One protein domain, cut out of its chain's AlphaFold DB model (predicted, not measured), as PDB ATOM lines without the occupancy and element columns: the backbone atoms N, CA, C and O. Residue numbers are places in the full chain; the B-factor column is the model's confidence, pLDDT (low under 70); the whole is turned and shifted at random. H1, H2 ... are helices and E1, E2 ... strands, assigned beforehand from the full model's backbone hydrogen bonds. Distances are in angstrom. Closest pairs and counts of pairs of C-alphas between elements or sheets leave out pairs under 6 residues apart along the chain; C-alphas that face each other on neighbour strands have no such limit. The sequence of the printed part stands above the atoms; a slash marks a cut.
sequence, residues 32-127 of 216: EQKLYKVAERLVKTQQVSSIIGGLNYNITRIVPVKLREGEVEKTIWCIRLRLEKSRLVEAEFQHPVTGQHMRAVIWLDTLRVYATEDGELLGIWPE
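AT A GLANCE: This is residues 32 to 127 of the 216 residues of an uncharacterized protein of Pyrodictium delaneyi (UniProt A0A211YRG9). This domain is one strongly twisted sheet of four antiparallel strands, in which the long hairpin of E2 and E3 folds back on itself and brings the later part of E2 beside E4; two helices, H1 and H2, cover one face of the sheet. The printed part has 96 residues, and along it come H1, H2, E1, E2, E3 and E4. The sheet's order is E1 - E2 - E3 - E4, and the class is mixed, helices and strands. The whole is compact, with a radius of gyration of the C-alphas of 13.0 A and spans of 39 by 31 by 20 A.

IN THESE COORDINATES: Find C-alpha 32 at (216.249, 302.368, 343.450); from there H1 runs through residues 32 to 42, 15.1 A long. H2 follows at residues 46 to 52, 10.0 A long. Next read E1, residues 57 to 69, which bends by 70 degrees at residue 60 and measures 31.4 A. E2, residues 72 to 95, begins with C-alpha 72 at (204.368, 286.884, 358.110); it bends by 174 degrees at residue 87, and its first and last C-alphas are 18.3 A apart. E3, residues 100 to 115, bends by 147 degrees at residue 106 and measures 16.0 A. E4, residues 121 to 127, measures 17.6 A and ends with C-alpha 127 at (221.755, 306.950, 365.393).

HOW THE PARTS SIT: The strands form a meander, each the antiparallel neighbour of the one before, and each step is a hairpin. Between E1 and E2, look at N 65 and O 76, 2.8 A apart and within hydrogen-bond range. Between E2 and E3, N 79 and O 113 are within range at 2.8 A, and past the bends so are N 93 and O 102, at 2.8 A. Between E3 and E4, N 112 and O 125 are within range at 2.8 A. The closest C-alphas of E2 and E4 are those of Gln 94 and Gly 123, 5.2 A apart, while edge strands E1 and E4 are apart. H1 is on the sheet in two layers, helix over one face, at a height over the sheet of 9.3 A. It lies over E2 and E3, slantwise to the strands at 57 degrees to E2 on the local plane; its closest C-alpha pair with E2 is Ala 39 and Ile 79, 6.9 A. H2 is on the same face at a height of 7.7 A, over E4 and along the strands, at 13 degrees to E4 on the local plane. H1 and H2 are close but not clearly touching, with C-alphas 42 and 48 7.0 A apart, and about perpendicular at 85 degrees. In H1 every O i to N i+4 pair is within hydrogen-bond range; in H2, 2 of 3 are.

THE WHOLE: The C-alphas of Glu 71 and Lys 85 are the two farthest apart, at 41.4 A. The printed part has no cut, and its five links between named elements are tight. The mean pLDDT of the printed part is 87.5, and residue 32 alone is under 70.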
ATOM      1  N   GLU A  32     215.477 301.361 342.715       68.25
ATOM      2  CA  GLU A  32     216.249 302.368 343.450       68.25
ATOM      3  C   GLU A  32     215.677 303.786 343.277       68.25
ATOM      4  O   GLU A  32     215.450 304.481 344.263       68.25
ATOM      5  N   GLN A  33     215.371 304.214 342.047       74.44
ATOM      6  CA  GLN A  33     214.757 305.524 341.787       74.44
ATOM      7  C   GLN A  33     213.360 305.665 342.416       74.44
ATOM      8  O   GLN A  33     212.991 306.769 342.825       74.44
ATOM      9  N   LYS A  34     212.579 304.577 342.518       77.81
ATOM     10  CA  LYS A  34     211.311 304.571 343.271       77.81
ATOM     11  C   LYS A  34     211.573 304.821 344.758       77.81
ATOM     12  O   LYS A  34     210.956 305.711 345.339       77.81
ATOM     13  N   LEU A  35     212.544 304.119 345.345       76.31
ATOM     14  CA  LEU A  35     212.908 304.249 346.760       76.31
ATOM     15  C   LEU A  35     213.491 305.625 347.114       76.31
ATOM     16  O   LEU A  35     213.160 306.166 348.167       76.31
ATOM     17  N   TYR A  36     214.287 306.238 346.232       81.62
ATOM     18  CA  TYR A  36     214.746 307.620 346.416       81.62
ATOM     19  C   TYR A  36     213.576 308.617 346.416       81.62
ATOM     20  O   TYR A  36     213.488 309.440 347.324       81.62
ATOM     21  N   LYS A  37     212.614 308.499 345.488       82.81
ATOM     22  CA  LYS A  37     211.393 309.335 345.493       82.81
ATOM     23  C   LYS A  37     210.540 309.123 346.748       82.81
ATOM     24  O   LYS A  37     209.964 310.073 347.276       82.81
ATOM     25  N   VAL A  38     210.460 307.886 347.240       82.31
ATOM     26  CA  VAL A  38     209.790 307.550 348.505       82.31
ATOM     27  C   VAL A  38     210.494 308.225 349.682       82.31
ATOM     28  O   VAL A  38     209.830 308.900 350.468       82.31
ATOM     29  N   ALA A  39     211.825 308.151 349.760       81.56
ATOM     30  CA  ALA A  39     212.620 308.848 350.769       81.56
ATOM     31  C   ALA A  39     212.416 310.376 350.729       81.56
ATOM     32  O   ALA A  39     212.107 310.975 351.758       81.56
ATOM     33  N   GLU A  40     212.483 310.995 349.545       83.88
ATOM     34  CA  GLU A  40     212.230 312.432 349.325       83.88
ATOM     35  C   GLU A  40     210.804 312.886 349.682       83.88
ATOM     36  O   GLU A  40     210.572 314.074 349.936       83.88
ATOM     37  N   ARG A  41     209.832 311.968 349.689       84.94
ATOM     38  CA  ARG A  41     208.466 312.228 350.154       84.94
ATOM     39  C   ARG A  41     208.345 312.041 351.668       84.94
ATOM     40  O   ARG A  41     207.728 312.872 352.328       84.94
ATOM     41  N   LEU A  42     208.959 310.998 352.227       83.81
ATOM     42  CA  LEU A  42     208.934 310.688 353.662       83.81
ATOM     43  C   LEU A  42     209.551 311.806 354.509       83.81
ATOM     44  O   LEU A  42     208.968 312.205 355.513       83.81
ATOM     45  N   VAL A  43     210.670 312.384 354.071       79.81
ATOM     46  CA  VAL A  43     211.310 313.544 354.728       79.81
ATOM     47  C   VAL A  43     210.454 314.813 354.753       79.81
ATOM     48  O   VAL A  43     210.693 315.690 355.579       79.81
ATOM     49  N   LYS A  44     209.432 314.903 353.891       81.19
ATOM     50  CA  LYS A  44     208.452 316.002 353.860       81.19
ATOM     51  C   LYS A  44     207.220 315.731 354.731       81.19
ATOM     52  O   LYS A  44     206.375 316.612 354.862       81.19
ATOM     53  N   THR A  45     207.092 314.543 355.332       84.00
ATOM     54  CA  THR A  45     206.033 314.277 356.320       84.00
ATOM     55  C   THR A  45     206.230 315.153 357.554       84.00
ATOM     56  O   THR A  45     207.360 315.486 357.915       84.00
ATOM     57  N   GLN A  46     205.141 315.517 358.236       82.38
ATOM     58  CA  GLN A  46     205.204 316.389 359.415       82.38
ATOM     59  C   GLN A  46     206.108 315.815 360.522       82.38
ATOM     60  O   GLN A  46     206.842 316.564 361.155       82.38
ATOM     61  N   GLN A  47     206.098 314.491 360.717       83.81
ATOM     62  CA  GLN A  47     206.877 313.812 361.757       83.81
ATOM     63  C   GLN A  47     208.390 313.800 361.475       83.81
ATOM     64  O   GLN A  47     209.183 314.016 362.386       83.81
ATOM     65  N   VAL A  48     208.818 313.566 360.228       85.38
ATOM     66  CA  VAL A  48     210.254 313.600 359.886       85.38
ATOM     67  C   VAL A  48     210.744 315.048 359.781       85.38
ATOM     68  O   VAL A  48     211.821 315.383 360.274       85.38
ATOM     69  N   SER A  49     209.943 315.934 359.181       85.00
ATOM     70  CA  SER A  49     210.314 317.340 358.990       85.00
ATOM     71  C   SER A  49     210.377 318.145 360.291       85.00
ATOM     72  O   SER A  49     211.189 319.065 360.362       85.00
ATOM     73  N   SER A  50     209.619 317.795 361.338       85.75
ATOM     74  CA  SER A  50     209.755 318.419 362.665       85.75
ATOM     75  C   SER A  50     211.077 318.057 363.358       85.75
ATOM     76  O   SER A  50     211.670 318.911 364.015       85.75
ATOM     77  N   ILE A  51     211.578 316.833 363.152       86.38
ATOM     78  CA  ILE A  51     212.866 316.350 363.682       86.38
ATOM     79  C   ILE A  51     214.044 316.986 362.929       86.38
ATOM     80  O   ILE A  51     214.978 317.501 363.545       86.38
ATOM     81  N   ILE A  52     213.999 316.987 361.591       84.81
ATOM     82  CA  ILE A  52     215.020 317.635 360.750       84.81
ATOM     83  C   ILE A  52     214.992 319.160 360.960       84.81
ATOM     84  O   ILE A  52     216.037 319.815 361.031       84.81
ATOM     85  N   GLY A  53     213.791 319.729 361.095       79.88
ATOM     86  CA  GLY A  53     213.525 321.132 361.400       79.88
ATOM     87  C   GLY A  53     214.179 322.099 360.416       79.88
ATOM     88  O   GLY A  53     214.853 323.033 360.843       79.88
ATOM     89  N   GLY A  54     214.020 321.832 359.115       77.81
ATOM     90  CA  GLY A  54     214.510 322.680 358.023       77.81
ATOM     91  C   GLY A  54     216.002 322.565 357.694       77.81
ATOM     92  O   GLY A  54     216.458 323.262 356.794       77.81
ATOM     93  N   LEU A  55     216.767 321.702 358.377       81.38
ATOM     94  CA  LEU A  55     218.154 321.434 357.989       81.38
ATOM     95  C   LEU A  55     218.245 320.675 356.661       81.38
ATOM     96  O   LEU A  55     217.444 319.783 356.372       81.38
ATOM     97  N   ASN A  56     219.298 320.971 355.904       86.50
ATOM     98  CA  ASN A  56     219.738 320.136 354.796       86.50
ATOM     99  C   ASN A  56     220.125 318.735 355.298       86.50
ATOM    100  O   ASN A  56     220.718 318.570 356.372       86.50
ATOM    101  N   TYR A  57     219.825 317.728 354.483       88.56
ATOM    102  CA  TYR A  57     220.134 316.329 354.749       88.56
ATOM    103  C   TYR A  57     220.577 315.636 353.459       88.56
ATOM    104  O   TYR A  57     220.158 315.994 352.361       88.56
ATOM    105  N   ASN A  58     221.375 314.585 353.611       90.19
ATOM    106  CA  ASN A  58     221.774 313.682 352.544       90.19
ATOM    107  C   ASN A  58     221.231 312.280 352.833       90.19
ATOM    108  O   ASN A  58     221.392 311.762 353.942       90.19
ATOM    109  N   ILE A  59     220.615 311.634 351.840       90.19
ATOM    110  CA  ILE A  59     220.303 310.201 351.908       90.19
ATOM    111  C   ILE A  59     221.625 309.454 351.702       90.19
ATOM    112  O   ILE A  59     222.169 309.431 350.605       90.19
ATOM    113  N   THR A  60     222.168 308.873 352.773       90.12
ATOM    114  CA  THR A  60     223.488 308.209 352.749       90.12
ATOM    115  C   THR A  60     223.409 306.712 352.484       90.12
ATOM    116  O   THR A  60     224.401 306.103 352.088       90.12
ATOM    117  N   ARG A  61     222.251 306.092 352.743       89.19
ATOM    118  CA  ARG A  61     222.026 304.659 352.541       89.19
ATOM    119  C   ARG A  61     220.532 304.353 352.482       89.19
ATOM    120  O   ARG A  61     219.765 304.914 353.260       89.19
ATOM    121  N   ILE A  62     220.144 303.411 351.630       90.06
ATOM    122  CA  ILE A  62     218.835 302.753 351.655       90.06
ATOM    123  C   ILE A  62     219.115 301.249 351.710       90.06
ATOM    124  O   ILE A  62     219.921 300.754 350.923       90.06
ATOM    125  N   VAL A  63     218.519 300.524 352.659       90.19
ATOM    126  CA  VAL A  63     218.640 299.057 352.752       90.19
ATOM    127  C   VAL A  63     217.297 298.400 353.060       90.19
ATOM    128  O   VAL A  63     216.522 298.959 353.842       90.19
ATOM    129  N   PRO A  64     217.024 297.210 352.499       90.75
ATOM    130  CA  PRO A  64     215.893 296.407 352.923       90.75
ATOM    131  C   PRO A  64     216.162 295.845 354.324       90.75
ATOM    132  O   PRO A  64     217.281 295.454 354.660       90.75
ATOM    133  N   VAL A  65     215.116 295.780 355.135       89.75
ATOM    134  CA  VAL A  65     215.103 295.188 356.471       89.75
ATOM    135  C   VAL A  65     213.907 294.249 356.541       89.75
ATOM    136  O   VAL A  65     212.822 294.572 356.059       89.75
ATOM    137  N   LYS A  66     214.099 293.067 357.125       86.69
ATOM    138  CA  LYS A  66     213.014 292.108 357.328       86.69
ATOM    139  C   LYS A  66     212.291 292.419 358.632       86.69
ATOM    140  O   LYS A  66     212.910 292.452 359.693       86.69
ATOM    141  N   LEU A  67     210.989 292.657 358.529       83.44
ATOM    142  CA  LEU A  67     210.073 292.801 359.652       83.44
ATOM    143  C   LEU A  67     209.246 291.519 359.750       83.44
ATOM    144  O   LEU A  67     208.672 291.082 358.753       83.44
ATOM    145  N   ARG A  68     209.191 290.912 360.937       80.00
ATOM    146  CA  ARG A  68     208.410 289.698 361.178       80.00
ATOM    147  C   ARG A  68     207.227 290.009 362.083       80.00
ATOM    148  O   ARG A  68     207.407 290.348 363.248       80.00
ATOM    149  N   GLU A  69     206.027 289.846 361.547       77.19
ATOM    150  CA  GLU A  69     204.757 290.028 362.246       77.19
ATOM    151  C   GLU A  69     204.103 288.648 362.404       77.19
ATOM    152  O   GLU A  69     203.388 288.158 361.528       77.19
ATOM    153  N   GLY A  70     204.431 287.969 363.508       79.25
ATOM    154  CA  GLY A  70     204.032 286.580 363.743       79.25
ATOM    155  C   GLY A  70     204.659 285.619 362.726       79.25
ATOM    156  O   GLY A  70     205.878 285.413 362.705       79.25
ATOM    157  N   GLU A  71     203.821 285.015 361.885       78.56
ATOM    158  CA  GLU A  71     204.249 284.115 360.804       78.56
ATOM    159  C   GLU A  71     204.569 284.847 359.491       78.56
ATOM    160  O   GLU A  71     205.216 284.270 358.620       78.56
ATOM    161  N   VAL A  72     204.172 286.116 359.347       80.19
ATOM    162  CA  VAL A  72     204.368 286.884 358.110       80.19
ATOM    163  C   VAL A  72     205.701 287.628 358.151       80.19
ATOM    164  O   VAL A  72     205.971 288.397 359.073       80.19
ATOM    165  N   GLU A  73     206.527 287.445 357.120       83.25
ATOM    166  CA  GLU A  73     207.711 288.272 356.881       83.25
ATOM    167  C   GLU A  73     207.407 289.335 355.818       83.25
ATOM    168  O   GLU A  73     207.005 289.018 354.697       83.25
ATOM    169  N   LYS A  74     207.630 290.605 356.160       86.19
ATOM    170  CA  LYS A  74     207.515 291.756 355.260       86.19
ATOM    171  C   LYS A  74     208.895 292.374 355.038       86.19
ATOM    172  O   LYS A  74     209.715 292.445 355.954       86.19
ATOM    173  N   THR A  75     209.150 292.860 353.827       87.38
ATOM    174  CA  THR A  75     210.316 293.711 353.557       87.38
ATOM    175  C   THR A  75     209.920 295.166 353.792       87.38
ATOM    176  O   THR A  75     208.998 295.663 353.152       87.38
ATOM    177  N   ILE A  76     210.628 295.843 354.691       90.06
ATOM    178  CA  ILE A  76     210.548 297.293 354.895       90.06
ATOM    179  C   ILE A  76     211.887 297.925 354.500       90.06
ATOM    180  O   ILE A  76     212.893 297.231 354.370       90.06
ATOM    181  N   TRP A  77     211.930 299.239 354.329       89.12
ATOM    182  CA  TRP A  77     213.121 299.971 353.910       89.12
ATOM    183  C   TRP A  77     213.617 300.871 355.034       89.12
ATOM    184  O   TRP A  77     212.868 301.693 355.555       89.12
ATOM    185  N   CYS A  78     214.891 300.724 355.401       92.19
ATOM    186  CA  CYS A  78     215.590 301.631 356.303       92.19
ATOM    187  C   CYS A  78     216.390 302.640 355.473       92.19
ATOM    188  O   CYS A  78     217.365 302.287 354.803       92.19
ATOM    189  N   ILE A  79     215.981 303.902 355.549       90.88
ATOM    190  CA  ILE A  79     216.583 305.046 354.870       90.88
ATOM    191  C   ILE A  79     217.419 305.810 355.902       90.88
ATOM    192  O   ILE A  79     216.889 306.285 356.905       90.88
ATOM    193  N   ARG A  80     218.728 305.928 355.671       92.94
ATOM    194  CA  ARG A  80     219.668 306.623 356.561       92.94
ATOM    195  C   ARG A  80     219.925 308.039 356.062       92.94
ATOM    196  O   ARG A  80     220.665 308.247 355.095       92.94
ATOM    197  N   LEU A  81     219.341 309.006 356.749       91.31
ATOM    198  CA  LEU A  81     219.511 310.432 356.508       91.31
ATOM    199  C   LEU A  81     220.654 310.953 357.376       91.31
ATOM    200  O   LEU A  81     220.657 310.702 358.578       91.31
ATOM    201  N   ARG A  82     221.591 311.701 356.794       92.12
ATOM    202  CA  ARG A  82     222.609 312.449 357.540       92.12
ATOM    203  C   ARG A  82     222.370 313.942 357.369       92.12
ATOM    204  O   ARG A  82     222.328 314.422 356.240       92.12
ATOM    205  N   LEU A  83     222.213 314.654 358.474       90.75
ATOM    206  CA  LEU A  83     222.066 316.105 358.529       90.75
ATOM    207  C   LEU A  83     223.424 316.770 358.257       90.75
ATOM    208  O   LEU A  83     224.461 316.247 358.662       90.75
ATOM    209  N   GLU A  84     223.433 317.931 357.598       88.88
ATOM    210  CA  GLU A  84     224.687 318.668 357.345       88.88
ATOM    211  C   GLU A  84     225.329 319.221 358.627       88.88
ATOM    212  O   GLU A  84     226.549 319.358 358.700       88.88
ATOM    213  N   LYS A  85     224.520 319.507 359.654       88.12
ATOM    214  CA  LYS A  85     224.980 319.924 360.981       88.12
ATOM    215  C   LYS A  85     224.234 319.139 362.060       88.12
ATOM    216  O   LYS A  85     223.018 318.982 361.974       88.12
ATOM    217  N   SER A  86     224.960 318.688 363.088       89.12
ATOM    218  CA  SER A  86     224.343 318.117 364.290       89.12
ATOM    219  C   SER A  86     223.501 319.170 365.015       89.12
ATOM    220  O   SER A  86     223.902 320.333 365.124       89.12
ATOM    221  N   ARG A  87     222.331 318.770 365.514       89.06
ATOM    222  CA  ARG A  87     221.418 319.639 366.265       89.06
ATOM    223  C   ARG A  87     220.882 318.928 367.497       89.06
ATOM    224  O   ARG A  87     220.652 317.724 367.467       89.06
ATOM    225  N   LEU A  88     220.603 319.688 368.548       91.62
ATOM    226  CA  LEU A  88     219.804 319.182 369.655       91.62
ATOM    227  C   LEU A  88     218.344 319.024 369.193       91.62
ATOM    228  O   LEU A  88     217.766 319.941 368.599       91.62
ATOM    229  N   VAL A  89     217.762 317.856 369.448       92.19
ATOM    230  CA  VAL A  89     216.356 317.531 369.184       92.19
ATOM    231  C   VAL A  89     215.748 316.944 370.446       92.19
ATOM    232  O   VAL A  89     216.348 316.071 371.064       92.19
ATOM    233  N   GLU A  90     214.539 317.381 370.791       93.44
ATOM    234  CA  GLU A  90     213.658 316.645 371.693       93.44
ATOM    235  C   GLU A  90     212.526 316.030 370.867       93.44
ATOM    236  O   GLU A  90     211.807 316.751 370.174       93.44
ATOM    237  N   ALA A  91     212.406 314.701 370.883       93.25
ATOM    238  CA  ALA A  91     211.401 313.980 370.107       93.25
ATOM    239  C   ALA A  91     211.074 312.604 370.705       93.25
ATOM    240  O   ALA A  91     211.828 312.052 371.511       93.25
ATOM    241  N   GLU A  92     209.951 312.042 370.263       93.75
ATOM    242  CA  GLU A  92     209.604 310.638 370.465       93.75
ATOM    243  C   GLU A  92     210.061 309.804 369.264       93.75
ATOM    244  O   GLU A  92     209.892 310.193 368.106       93.75
ATOM    245  N   PHE A  93     210.643 308.645 369.554       93.75
ATOM    246  CA  PHE A  93     211.222 307.725 368.585       93.75
ATOM    247  C   PHE A  93     210.626 306.331 368.760       93.75
ATOM    248  O   PHE A  93     210.408 305.865 369.881       93.75
ATOM    249  N   GLN A  94     210.407 305.654 367.635       92.44
ATOM    250  CA  GLN A  94     209.850 304.308 367.574       92.44
ATOM    251  C   GLN A  94     210.654 303.480 366.576       92.44
ATOM    252  O   GLN A  94     210.715 303.811 365.389       92.44
ATOM    253  N   HIS A  95     211.243 302.383 367.048       91.38
ATOM    254  CA  HIS A  95     211.938 301.423 366.200       91.38
ATOM    255  C   HIS A  95     210.968 300.297 365.799       91.38
ATOM    256  O   HIS A  95     210.687 299.421 366.622       91.38
ATOM    257  N   PRO A  96     210.482 300.236 364.545       88.19
ATOM    258  CA  PRO A  96     209.395 299.320 364.185       88.19
ATOM    259  C   PRO A  96     209.792 297.841 364.274       88.19
ATOM    260  O   PRO A  96     208.958 297.002 364.577       88.19
ATOM    261  N   VAL A  97     211.075 297.514 364.073       87.44
ATOM    262  CA  VAL A  97     211.567 296.121 364.138       87.44
ATOM    263  C   VAL A  97     211.730 295.588 365.568       87.44
ATOM    264  O   VAL A  97     211.519 294.403 365.795       87.44
ATOM    265  N   THR A  98     212.124 296.425 366.535       87.00
ATOM    266  CA  THR A  98     212.383 295.993 367.923       87.00
ATOM    267  C   THR A  98     211.222 296.310 368.866       87.00
ATOM    268  O   THR A  98     211.249 295.882 370.018       87.00
ATOM    269  N   GLY A  99     210.227 297.084 368.415       87.56
ATOM    270  CA  GLY A  99     209.140 297.580 369.262       87.56
ATOM    271  C   GLY A  99     209.610 298.544 370.356       87.56
ATOM    272  O   GLY A  99     208.903 298.742 371.342       87.56
ATOM    273  N   GLN A 100     210.813 299.116 370.236       87.88
ATOM    274  CA  GLN A 100     211.323 300.082 371.206       87.88
ATOM    275  C   GLN A 100     210.686 301.454 370.981       87.88
ATOM    276  O   GLN A 100     210.674 301.966 369.863       87.88
ATOM    277  N   HIS A 101     210.210 302.050 372.073       92.75
ATOM    278  CA  HIS A 101     209.697 303.413 372.139       92.75
ATOM    279  C   HIS A 101     210.502 304.190 373.178       92.75
ATOM    280  O   HIS A 101     210.732 303.682 374.277       92.75
ATOM    281  N   MET A 102     210.904 305.415 372.847       93.44
ATOM    282  CA  MET A 102     211.572 306.320 373.781       93.44
ATOM    283  C   MET A 102     211.261 307.778 373.445       93.44
ATOM    284  O   MET A 102     211.184 308.140 372.271       93.44
ATOM    285  N   ARG A 103     211.171 308.634 374.463       95.62
ATOM    286  CA  ARG A 103     211.369 310.079 374.296       95.62
ATOM    287  C   ARG A 103     212.847 310.359 374.528       95.62
ATOM    288  O   ARG A 103     213.410 309.843 375.488       95.62
ATOM    289  N   ALA A 104     213.490 311.161 373.690       94.75
ATOM    290  CA  ALA A 104     214.888 311.519 373.903       94.75
ATOM    291  C   ALA A 104     215.168 312.989 373.594       94.75
ATOM    292  O   ALA A 104     214.646 313.545 372.629       94.75
ATOM    293  N   VAL A 105     216.046 313.578 374.407       94.94
ATOM    294  CA  VAL A 105     216.741 314.838 374.123       94.94
ATOM    295  C   VAL A 105     218.134 314.456 373.631       94.94
ATOM    296  O   VAL A 105     218.921 313.936 374.414       94.94
ATOM    297  N   ILE A 106     218.430 314.627 372.343       93.38
ATOM    298  CA  ILE A 106     219.608 314.040 371.683       93.38
ATOM    299  C   ILE A 106     220.279 315.014 370.711       93.38
ATOM    300  O   ILE A 106     219.609 315.718 369.956       93.38
ATOM    301  N   TRP A 107     221.614 315.027 370.705       92.62
ATOM    302  CA  TRP A 107     222.409 315.608 369.625       92.62
ATOM    303  C   TRP A 107     222.374 314.682 368.411       92.62
ATOM    304  O   TRP A 107     223.030 313.645 368.373       92.62
ATOM    305  N   LEU A 108     221.557 315.056 367.433       90.94
ATOM    306  CA  LEU A 108     221.246 314.272 366.250       90.94
ATOM    307  C   LEU A 108     222.026 314.795 365.041       90.94
ATOM    308  O   LEU A 108     221.831 315.942 364.638       90.94
ATOM    309  N   ASP A 109     222.834 313.937 364.413       91.38
ATOM    310  CA  ASP A 109     223.331 314.148 363.042       91.38
ATOM    311  C   ASP A 109     222.803 313.118 362.031       91.38
ATOM    312  O   ASP A 109     222.871 313.361 360.828       91.38
ATOM    313  N   THR A 110     222.269 311.983 362.492       92.56
ATOM    314  CA  THR A 110     221.901 310.858 361.631       92.56
ATOM    315  C   THR A 110     220.602 310.217 362.103       92.56
ATOM    316  O   THR A 110     220.448 309.850 363.267       92.56
ATOM    317  N   LEU A 111     219.664 310.059 361.172       92.81
ATOM    318  CA  LEU A 111     218.310 309.580 361.416       92.81
ATOM    319  C   LEU A 111     218.005 308.388 360.504       92.81
ATOM    320  O   LEU A 111     218.196 308.461 359.288       92.81
ATOM    321  N   ARG A 112     217.491 307.299 361.076       93.50
ATOM    322  CA  ARG A 112     216.890 306.192 360.328       93.50
ATOM    323  C   ARG A 112     215.396 306.427 360.207       93.50
ATOM    324  O   ARG A 112     214.704 306.559 361.214       93.50
ATOM    325  N   VAL A 113     214.907 306.436 358.977       93.00
ATOM    326  CA  VAL A 113     213.482 306.466 358.648       93.00
ATOM    327  C   VAL A 113     213.113 305.101 358.085       93.00
ATOM    328  O   VAL A 113     213.741 304.631 357.136       93.00
ATOM    329  N   TYR A 114     212.124 304.452 358.691       91.75
ATOM    330  CA  TYR A 114     211.653 303.125 358.309       91.75
ATOM    331  C   TYR A 114     210.315 303.245 357.589       91.75
ATOM    332  O   TYR A 114     209.395 303.873 358.113       91.75
ATOM    333  N   ALA A 115     210.192 302.639 356.410       90.50
ATOM    334  CA  ALA A 115     208.993 302.761 355.589       90.50
ATOM    335  C   ALA A 115     208.691 301.519 354.742       90.50
ATOM    336  O   ALA A 115     209.564 300.682 354.515       90.50
ATOM    337  N   THR A 116     207.458 301.408 354.247       88.31
ATOM    338  CA  THR A 116     207.099 300.440 353.194       88.31
ATOM    339  C   THR A 116     207.630 300.892 351.826       88.31
ATOM    340  O   THR A 116     208.061 302.034 351.663       88.31
ATOM    341  N   GLU A 117     207.602 300.013 350.817       83.56
ATOM    342  CA  GLU A 117     207.946 300.392 349.433       83.56
ATOM    343  C   GLU A 117     206.961 301.421 348.856       83.56
ATOM    344  O   GLU A 117     207.374 302.352 348.170       83.56
ATOM    345  N   ASP A 118     205.681 301.336 349.232       83.62
ATOM    346  CA  ASP A 118     204.665 302.347 348.912       83.62
ATOM    347  C   ASP A 118     204.877 303.672 349.661       83.62
ATOM    348  O   ASP A 118     204.222 304.673 349.359       83.62
ATOM    349  N   GLY A 119     205.817 303.701 350.615       82.62
ATOM    350  CA  GLY A 119     206.262 304.866 351.368       82.62
ATOM    351  C   GLY A 119     205.296 305.327 352.455       82.62
ATOM    352  O   GLY A 119     205.141 306.537 352.645       82.62
ATOM    353  N   GLU A 120     204.659 304.376 353.135       88.44
ATOM    354  CA  GLU A 120     204.065 304.544 354.465       88.44
ATOM    355  C   GLU A 120     205.188 304.624 355.509       88.44
ATOM    356  O   GLU A 120     206.124 303.825 355.469       88.44
ATOM    357  N   LEU A 121     205.116 305.583 356.435       90.12
ATOM    358  CA  LEU A 121     206.093 305.744 357.513       90.12
ATOM    359  C   LEU A 121     205.769 304.781 358.664       90.12
ATOM    360  O   LEU A 121     204.718 304.898 359.283       90.12
ATOM    361  N   LEU A 122     206.695 303.873 358.978       90.44
ATOM    362  CA  LEU A 122     206.540 302.865 360.038       90.44
ATOM    363  C   LEU A 122     207.249 303.244 361.343       90.44
ATOM    364  O   LEU A 122     206.929 302.714 362.404       90.44
ATOM    365  N   GLY A 123     208.246 304.125 361.275       92.19
ATOM    366  CA  GLY A 123     208.949 304.599 362.460       92.19
ATOM    367  C   GLY A 123     210.216 305.378 362.143       92.19
ATOM    368  O   GLY A 123     210.682 305.442 361.002       92.19
ATOM    369  N   ILE A 124     210.771 305.984 363.185       93.81
ATOM    370  CA  ILE A 124     211.948 306.844 363.122       93.81
ATOM    371  C   ILE A 124     212.843 306.498 364.309       93.81
ATOM    372  O   ILE A 124     212.371 306.441 365.447       93.81
ATOM    373  N   TRP A 125     214.135 306.305 364.048       94.75
ATOM    374  CA  TRP A 125     215.126 305.997 365.075       94.75
ATOM    375  C   TRP A 125     216.396 306.835 364.899       94.75
ATOM    376  O   TRP A 125     216.901 306.924 363.777       94.75
ATOM    377  N   PRO A 126     216.945 307.447 365.959       93.69
ATOM    378  CA  PRO A 126     218.193 308.184 365.860       93.69
ATOM    379  C   PRO A 126     219.376 307.207 365.838       93.69
ATOM    380  O   PRO A 126     219.343 306.152 366.474       93.69
ATOM    381  N   GLU A 127     220.449 307.558 365.134       90.06
ATOM    382  CA  GLU A 127     221.755 306.950 365.393       90.06
ATOM    383  C   GLU A 127     222.511 307.827 366.394       90.06
ATOM    384  O   GLU A 127     222.562 309.047 366.242       90.06
TER     385      GLU A 127